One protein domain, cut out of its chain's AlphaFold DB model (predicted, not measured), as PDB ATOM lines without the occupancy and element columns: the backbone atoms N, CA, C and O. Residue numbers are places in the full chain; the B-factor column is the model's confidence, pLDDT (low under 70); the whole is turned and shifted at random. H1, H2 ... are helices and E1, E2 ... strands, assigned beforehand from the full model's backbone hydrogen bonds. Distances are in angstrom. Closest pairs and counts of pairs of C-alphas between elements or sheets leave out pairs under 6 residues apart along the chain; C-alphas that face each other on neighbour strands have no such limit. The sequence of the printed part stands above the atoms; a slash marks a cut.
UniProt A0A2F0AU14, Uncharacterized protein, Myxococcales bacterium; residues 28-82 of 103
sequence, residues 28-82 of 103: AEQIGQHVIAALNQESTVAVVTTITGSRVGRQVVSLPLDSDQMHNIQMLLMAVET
ATOM      1  N   ALA A  28      -4.431  -2.605 -13.400       91.56
ATOM      2  CA  ALA A  28      -4.440  -1.158 -13.208       91.56
ATOM      3  C   ALA A  28      -5.695  -0.685 -12.458       91.56
ATOM      4  O   ALA A  28      -5.610   0.174 -11.585       91.56
ATOM      5  N   GLU A  29      -6.845  -1.280 -12.765       93.06
ATOM      6  CA  GLU A  29      -8.114  -0.960 -12.117       93.06
ATOM      7  C   GLU A  29      -8.136  -1.399 -10.647       93.06
ATOM      8  O   GLU A  29      -8.557  -0.625  -9.787       93.06
ATOM      9  N   GLN A  30      -7.592  -2.581 -10.336       91.50
ATOM     10  CA  GLN A  30      -7.422  -3.048  -8.954       91.50
ATOM     11  C   GLN A  30      -6.510  -2.122  -8.152       91.50
ATOM     12  O   GLN A  30      -6.859  -1.707  -7.049       91.50
ATOM     13  N   ILE A  31      -5.359  -1.754  -8.724       93.75
ATOM     14  CA  ILE A  31      -4.424  -0.820  -8.090       93.75
ATOM     15  C   ILE A  31      -5.113   0.526  -7.850       93.75
ATOM     16  O   ILE A  31      -5.035   1.060  -6.747       93.75
ATOM     17  N   GLY A  32      -5.824   1.059  -8.846       93.69
ATOM     18  CA  GLY A  32      -6.551   2.321  -8.718       93.69
ATOM     19  C   GLY A  32      -7.589   2.288  -7.596       93.69
ATOM     20  O   GLY A  32      -7.622   3.191  -6.761       93.69
ATOM     21  N   GLN A  33      -8.393   1.222  -7.524       94.31
ATOM     22  CA  GLN A  33      -9.392   1.039  -6.466       94.31
ATOM     23  C   GLN A  33      -8.751   0.943  -5.083       94.31
ATOM     24  O   GLN A  33      -9.222   1.593  -4.150       94.31
ATOM     25  N   HIS A  34      -7.650   0.202  -4.951       95.06
ATOM     26  CA  HIS A  34      -6.913   0.117  -3.694       95.06
ATOM     27  C   HIS A  34      -6.337   1.467  -3.261       95.06
ATOM     28  O   HIS A  34      -6.459   1.833  -2.095       95.06
ATOM     29  N   VAL A  35      -5.722   2.214  -4.184       94.19
ATOM     30  CA  VAL A  35      -5.118   3.519  -3.887       94.19
ATOM     31  C   VAL A  35      -6.183   4.513  -3.442       94.19
ATOM     32  O   VAL A  35      -6.005   5.159  -2.416       94.19
ATOM     33  N   ILE A  36      -7.313   4.604  -4.149       95.88
ATOM     34  CA  ILE A  36      -8.410   5.499  -3.751       95.88
ATOM     35  C   ILE A  36      -8.964   5.094  -2.380       95.88
ATOM     36  O   ILE A  36      -9.154   5.948  -1.518       95.88
ATOM     37  N   ALA A  37      -9.189   3.797  -2.149       95.25
ATOM     38  CA  ALA A  37      -9.679   3.308  -0.863       95.25
ATOM     39  C   ALA A  37      -8.704   3.599   0.292       95.25
ATOM     40  O   ALA A  37      -9.140   3.931   1.391       95.25
ATOM     41  N   ALA A  38      -7.399   3.498   0.042       93.94
ATOM     42  CA  ALA A  38      -6.351   3.815   1.005       93.94
ATOM     43  C   ALA A  38      -6.280   5.321   1.305       93.94
ATOM     44  O   ALA A  38      -6.275   5.709   2.468       93.94
ATOM     45  N   LEU A  39      -6.301   6.175   0.278       92.00
ATOM     46  CA  LEU A  39      -6.235   7.635   0.438       92.00
ATOM     47  C   LEU A  39      -7.472   8.241   1.115       92.00
ATOM     48  O   LEU A  39      -7.394   9.337   1.657       92.00
ATOM     49  N   ASN A  40      -8.605   7.537   1.118       95.38
ATOM     50  CA  ASN A  40      -9.793   7.956   1.865       95.38
ATOM     51  C   ASN A  40      -9.655   7.776   3.391       95.38
ATOM     52  O   ASN A  40     -10.548   8.184   4.131       95.38
ATOM     53  N   GLN A  41      -8.579   7.153   3.878       95.19
ATOM     54  CA  GLN A  41      -8.300   7.028   5.308       95.19
ATOM     55  C   GLN A  41      -7.546   8.276   5.789       95.19
ATOM     56  O   GLN A  41      -6.499   8.606   5.238       95.19
ATOM     57  N   GLU A  42      -8.043   8.939   6.838       94.00
ATOM     58  CA  GLU A  42      -7.570  10.272   7.265       94.00
ATOM     59  C   GLU A  42      -6.063  10.366   7.549       94.00
ATOM     60  O   GLU A  42      -5.451  11.399   7.294       94.00
ATOM     61  N   SER A  43      -5.455   9.300   8.073       95.06
ATOM     62  CA  SER A  43      -4.032   9.279   8.429       95.06
ATOM     63  C   SER A  43      -3.109   8.903   7.270       95.06
ATOM     64  O   SER A  43      -1.892   8.911   7.449       95.06
ATOM     65  N   THR A  44      -3.649   8.535   6.105       96.69
ATOM     66  CA  THR A  44      -2.848   8.021   4.990       96.69
ATOM     67  C   THR A  44      -2.190   9.156   4.223       96.69
ATOM     68  O   THR A  44      -2.858  10.046   3.703       96.69
ATOM     69  N   VAL A  45      -0.869   9.081   4.084       95.50
ATOM     70  CA  VAL A  45      -0.061  10.036   3.308       95.50
ATOM     71  C   VAL A  45       0.557   9.409   2.058       95.50
ATOM     72  O   VAL A  45       0.909  10.124   1.124       95.50
ATOM     73  N   ALA A  46       0.681   8.079   2.016       94.69
ATOM     74  CA  ALA A  46       1.237   7.341   0.883       94.69
ATOM     75  C   ALA A  46       0.642   5.928   0.780       94.69
ATOM     76  O   ALA A  46       0.062   5.415   1.733       94.69
ATOM     77  N   VAL A  47       0.794   5.281  -0.380       95.75
ATOM     78  CA  VAL A  47       0.352   3.894  -0.599       95.75
ATOM     79  C   VAL A  47       1.458   3.110  -1.293       95.75
ATOM     80  O   VAL A  47       1.855   3.446  -2.409       95.75
ATOM     81  N   VAL A  48       1.924   2.030  -0.670       94.00
ATOM     82  CA  VAL A  48       2.861   1.089  -1.298       94.00
ATOM     83  C   VAL A  48       2.070  -0.045  -1.916       94.00
ATOM     84  O   VAL A  48       1.314  -0.729  -1.234       94.00
ATOM     85  N   THR A  49       2.252  -0.260  -3.215       93.69
ATOM     86  CA  THR A  49       1.606  -1.358  -3.935       93.69
ATOM     87  C   THR A  49       2.646  -2.344  -4.434       93.69
ATOM     88  O   THR A  49       3.633  -1.962  -5.054       93.69
ATOM     89  N   THR A  50       2.402  -3.625  -4.187       92.50
ATOM     90  CA  THR A  50       3.235  -4.724  -4.663       92.50
ATOM     91  C   THR A  50       2.377  -5.833  -5.259       92.50
ATOM     92  O   THR A  50       1.202  -5.998  -4.925       92.50
ATOM     93  N   ILE A  51       2.973  -6.602  -6.165       90.50
ATOM     94  CA  ILE A  51       2.351  -7.793  -6.731       90.50
ATOM     95  C   ILE A  51       3.053  -8.990  -6.117       90.50
ATOM     96  O   ILE A  51       4.237  -9.224  -6.355       90.50
ATOM     97  N   THR A  52       2.304  -9.765  -5.350       88.25
ATOM     98  CA  THR A  52       2.773 -11.029  -4.791       88.25
ATOM     99  C   THR A  52       2.351 -12.182  -5.698       88.25
ATOM    100  O   THR A  52       1.372 -12.086  -6.445       88.25
ATOM    101  N   GLY A  53       3.117 -13.271  -5.680       84.38
ATOM    102  CA  GLY A  53       2.807 -14.483  -6.431       84.38
ATOM    103  C   GLY A  53       2.889 -15.712  -5.536       84.38
ATOM    104  O   GLY A  53       3.837 -15.854  -4.766       84.38
ATOM    105  N   SER A  54       1.915 -16.613  -5.653       74.12
ATOM    106  CA  SER A  54       1.983 -17.966  -5.090       74.12
ATOM    107  C   SER A  54       1.626 -19.003  -6.158       74.12
ATOM    108  O   SER A  54       1.276 -18.655  -7.287       74.12
ATOM    109  N   ARG A  55       1.655 -20.295  -5.799       69.44
ATOM    110  CA  ARG A  55       1.166 -21.380  -6.673       69.44
ATOM    111  C   ARG A  55      -0.301 -21.205  -7.105       69.44
ATOM    112  O   ARG A  55      -0.718 -21.854  -8.054       69.44
ATOM    113  N   VAL A  56      -1.063 -20.354  -6.415       69.62
ATOM    114  CA  VAL A  56      -2.503 -20.124  -6.626       69.62
ATOM    115  C   VAL A  56      -2.781 -18.910  -7.531       69.62
ATOM    116  O   VAL A  56      -3.896 -18.761  -8.018       69.62
ATOM    117  N   GLY A  57      -1.784 -18.060  -7.816       78.94
ATOM    118  CA  GLY A  57      -1.941 -16.914  -8.719       78.94
ATOM    119  C   GLY A  57      -1.190 -15.656  -8.283       78.94
ATOM    120  O   GLY A  57      -0.445 -15.658  -7.299       78.94
ATOM    121  N   ARG A  58      -1.382 -14.577  -9.053       82.50
ATOM    122  CA  ARG A  58      -0.866 -13.232  -8.754       82.50
ATOM    123  C   ARG A  58      -1.898 -12.465  -7.933       82.50
ATOM    124  O   ARG A  58      -3.071 -12.464  -8.293       82.50
ATOM    125  N   GLN A  59      -1.453 -11.784  -6.885       85.12
ATOM    126  CA  GLN A  59      -2.299 -10.958  -6.030       85.12
ATOM    127  C   GLN A  59      -1.691  -9.564  -5.869       85.12
ATOM    128  O   GLN A  59      -0.505  -9.425  -5.564       85.12
ATOM    129  N   VAL A  60      -2.516  -8.535  -6.057       90.62
ATOM    130  CA  VAL A  60      -2.154  -7.144  -5.766       90.62
ATOM    131  C   VAL A  60      -2.362  -6.882  -4.285       90.62
ATOM    132  O   VAL A  60      -3.441  -7.135  -3.752       90.62
ATOM    133  N   VAL A  61      -1.334  -6.358  -3.630       91.12
ATOM    134  CA  VAL A  61      -1.380  -5.935  -2.233       91.12
ATOM    135  C   VAL A  61      -1.008  -4.462  -2.186       91.12
ATOM    136  O   VAL A  61       0.054  -4.079  -2.670       91.12
ATOM    137  N   SER A  62      -1.881  -3.645  -1.610       93.94
ATOM    138  CA  SER A  62      -1.662  -2.211  -1.431       93.94
ATOM    139  C   SER A  62      -1.784  -1.874   0.047       93.94
ATOM    140  O   SER A  62      -2.766  -2.246   0.687       93.94
ATOM    141  N   LEU A  63      -0.774  -1.203   0.585       94.25
ATOM    142  CA  LEU A  63      -0.654  -0.869   1.996       94.25
ATOM    143  C   LEU A  63      -0.705   0.659   2.139       94.25
ATOM    144  O   LEU A  63       0.194   1.324   1.612       94.25
ATOM    145  N   PRO A  64      -1.741   1.223   2.793       96.69
ATOM    146  CA  PRO A  64      -1.717   2.621   3.201       96.69
ATOM    147  C   PRO A  64      -0.596   2.830   4.214       96.69
ATOM    148  O   PRO A  64      -0.344   1.963   5.051       96.69
ATOM    149  N   LEU A  65       0.059   3.979   4.124       96.19
ATOM    150  CA  LEU A  65       1.098   4.403   5.042       96.19
ATOM    151  C   LEU A  65       0.701   5.717   5.693       96.19
ATOM    152  O   LEU A  65       0.317   6.664   5.000       96.19
ATOM    153  N   ASP A  66       0.852   5.779   7.010       96.69
ATOM    154  CA  ASP A  66       0.830   7.037   7.747       96.69
ATOM    155  C   ASP A  66       2.193   7.755   7.703       96.69
ATOM    156  O   ASP A  66       3.167   7.281   7.108       96.69
ATOM    157  N   SER A  67       2.250   8.947   8.300       95.81
ATOM    158  CA  SER A  67       3.459   9.780   8.307       95.81
ATOM    159  C   SER A  67       4.650   9.105   8.993       95.81
ATOM    160  O   SER A  67       5.782   9.259   8.528       95.81
ATOM    161  N   ASP A  68       4.419   8.352  10.069       96.19
ATOM    162  CA  ASP A  68       5.484   7.694  10.830       96.19
ATOM    163  C   ASP A  68       6.037   6.502  10.040       96.19
ATOM    164  O   ASP A  68       7.251   6.323   9.909       96.19
ATOM    165  N   GLN A  69       5.150   5.709   9.439       95.50
ATOM    166  CA  GLN A  69       5.509   4.593   8.567       95.50
ATOM    167  C   GLN A  69       6.274   5.065   7.329       95.50
ATOM    168  O   GLN A  69       7.283   4.458   6.964       95.50
ATOM    169  N   MET A  70       5.847   6.169   6.712       94.88
ATOM    170  CA  MET A  70       6.550   6.755   5.571       94.88
ATOM    171  C   MET A  70       7.943   7.262   5.964       94.88
ATOM    172  O   MET A  70       8.910   7.014   5.245       94.88
ATOM    173  N   HIS A  71       8.074   7.907   7.127       94.69
ATOM    174  CA  HIS A  71       9.369   8.344   7.646       94.69
ATOM    175  C   HIS A  71      10.327   7.163   7.865       94.69
ATOM    176  O   HIS A  71      11.478   7.208   7.429       94.69
ATOM    177  N   ASN A  72       9.842   6.073   8.463       92.56
ATOM    178  CA  ASN A  72      10.636   4.862   8.680       92.56
ATOM    179  C   ASN A  72      11.111   4.231   7.364       92.56
ATOM    180  O   ASN A  72      12.264   3.810   7.261       92.56
ATOM    181  N   ILE A  73      10.249   4.191   6.345       91.44
ATOM    182  CA  ILE A  73      10.622   3.704   5.010       91.44
ATOM    183  C   ILE A  73      11.687   4.606   4.386       91.44
ATOM    184  O   ILE A  73      12.675   4.097   3.863       91.44
ATOM    185  N   GLN A  74      11.533   5.928   4.478       90.62
ATOM    186  CA  GLN A  74      12.521   6.880   3.967       90.62
ATOM    187  C   GLN A  74      13.895   6.658   4.617       90.62
ATOM    188  O   GLN A  74      14.904   6.580   3.920       90.62
ATOM    189  N   MET A  75      13.925   6.489   5.942       92.19
ATOM    190  CA  MET A  75      15.143   6.201   6.704       92.19
ATOM    191  C   MET A  75      15.806   4.891   6.264       92.19
ATOM    192  O   MET A  75      17.023   4.844   6.094       92.19
ATOM    193  N   LEU A  76      15.013   3.836   6.045       89.69
ATOM    194  CA  LEU A  76      15.512   2.555   5.547       89.69
ATOM    195  C   LEU A  76      16.140   2.703   4.154       89.69
ATOM    196  O   LEU A  76      17.242   2.210   3.928       89.69
ATOM    197  N   LEU A  77      15.459   3.390   3.232       87.75
ATOM    198  CA  LEU A  77      15.952   3.600   1.869       87.75
ATOM    199  C   LEU A  77      17.279   4.368   1.869       87.75
ATOM    200  O   LEU A  77      18.223   3.942   1.212       87.75
ATOM    201  N   MET A  78      17.389   5.424   2.679       88.06
ATOM    202  CA  MET A  78      18.635   6.185   2.825       88.06
ATOM    203  C   MET A  78      19.779   5.336   3.399       88.06
ATOM    204  O   MET A  78      20.927   5.470   2.975       88.06
ATOM    205  N   ALA A  79      19.486   4.442   4.349       85.69
ATOM    206  CA  ALA A  79      20.490   3.539   4.908       85.69
ATOM    207  C   ALA A  79      21.021   2.548   3.859       85.69
ATOM    208  O   ALA A  79      22.221   2.286   3.825       85.69
ATOM    209  N   VAL A  80      20.147   2.043   2.981       81.31
ATOM    210  CA  VAL A  80      20.521   1.140   1.879       81.31
ATOM    211  C   VAL A  80      21.321   1.868   0.796       81.31
ATOM    212  O   VAL A  80      22.278   1.312   0.272       81.31
ATOM    213  N   GLU A  81      20.974   3.116   0.476       72.81
ATOM    214  CA  GLU A  81      21.743   3.934  -0.474       72.81
ATOM    215  C   GLU A  81      23.159   4.247   0.024       72.81
ATOM    216  O   GLU A  81      24.080   4.387  -0.777       72.81
ATOM    217  N   THR A  82      23.332   4.355   1.345       69.56
ATOM    218  CA  THR A  82      24.623   4.691   1.969       69.56
ATOM    219  C   THR A  82      25.464   3.451   2.285       69.56
ATOM    220  O   THR A  82      26.679   3.561   2.447       69.56
TER     221      THR A  82
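AT A GLANCE: This is residues 28 to 82 of the 103 residues of an uncharacterized protein of Myxococcales bacterium (UniProt A0A2F0AU14). A long two-stranded hairpin, E1 and E2, and the helix H2 make the two arms of an open V, which meet where E2 passes into H2. The helix H1 packs on the hairpin near that meeting point, while the hairpin's tip, residues 53 to 58, and the far part of H2, residues 74 to 82, stick out free. The printed part has 55 residues, with two named helices and two named strands in the order H1, E1, E2, H2; the sheet order is E1 - E2, antiparallel, and the class is mixed, helices and strands. The whole is loose, with a radius of gyration of the C-alphas of 13.4 A, and flat, spanning 36 by 30 by 15 A.

HOW THE PARTS SIT: Look first at E1, residues 46 to 54, and E2, residues 57 to 65, an antiparallel hairpin with 159 degrees between their directions. C-alphas 49 and 62 face each other at 4.2 A, and you will find N 50 and O 61 within hydrogen-bond range at 2.8 A. H1, residues 28 to 39, comes closest to E2 at the C-alphas of Ala 38 and Pro 64, 5.3 A apart. Its closest C-alphas to E1 are those of Val 35 and Val 47, at 6.4 A. H2, residues 67 to 82, has one pair of C-alphas within 8 A with E1, those of Ala 46 and Met 70, at 7.1 A. H1 and H2 are apart. In H1 and H2 every O i to N i+4 pair is within hydrogen-bond range.

IN THESE COORDINATES: Find C-alpha 46 at (1.237, 7.341, 0.883); from there E1 runs 26.0 A to C-alpha 54. E2 runs 25.6 A back from C-alpha 57 to C-alpha 65. H1 begins at C-alpha 28, (-4.440, -1.158, -13.208), and is 16.3 A long. H2 runs 22.7 A and ends at C-alpha 82, (24.623, 4.691, 1.969).

THE WHOLE: The two C-alphas farthest apart are those of Val 56 and Thr 82, 37.8 A. The printed part has no cut. The links E1 to E2 and E2 to H2 are tight, and H1 to E1 is short. The mean pLDDT of the printed part is 90.3; look for values under 70 at residues 55 to 56 and residue 82.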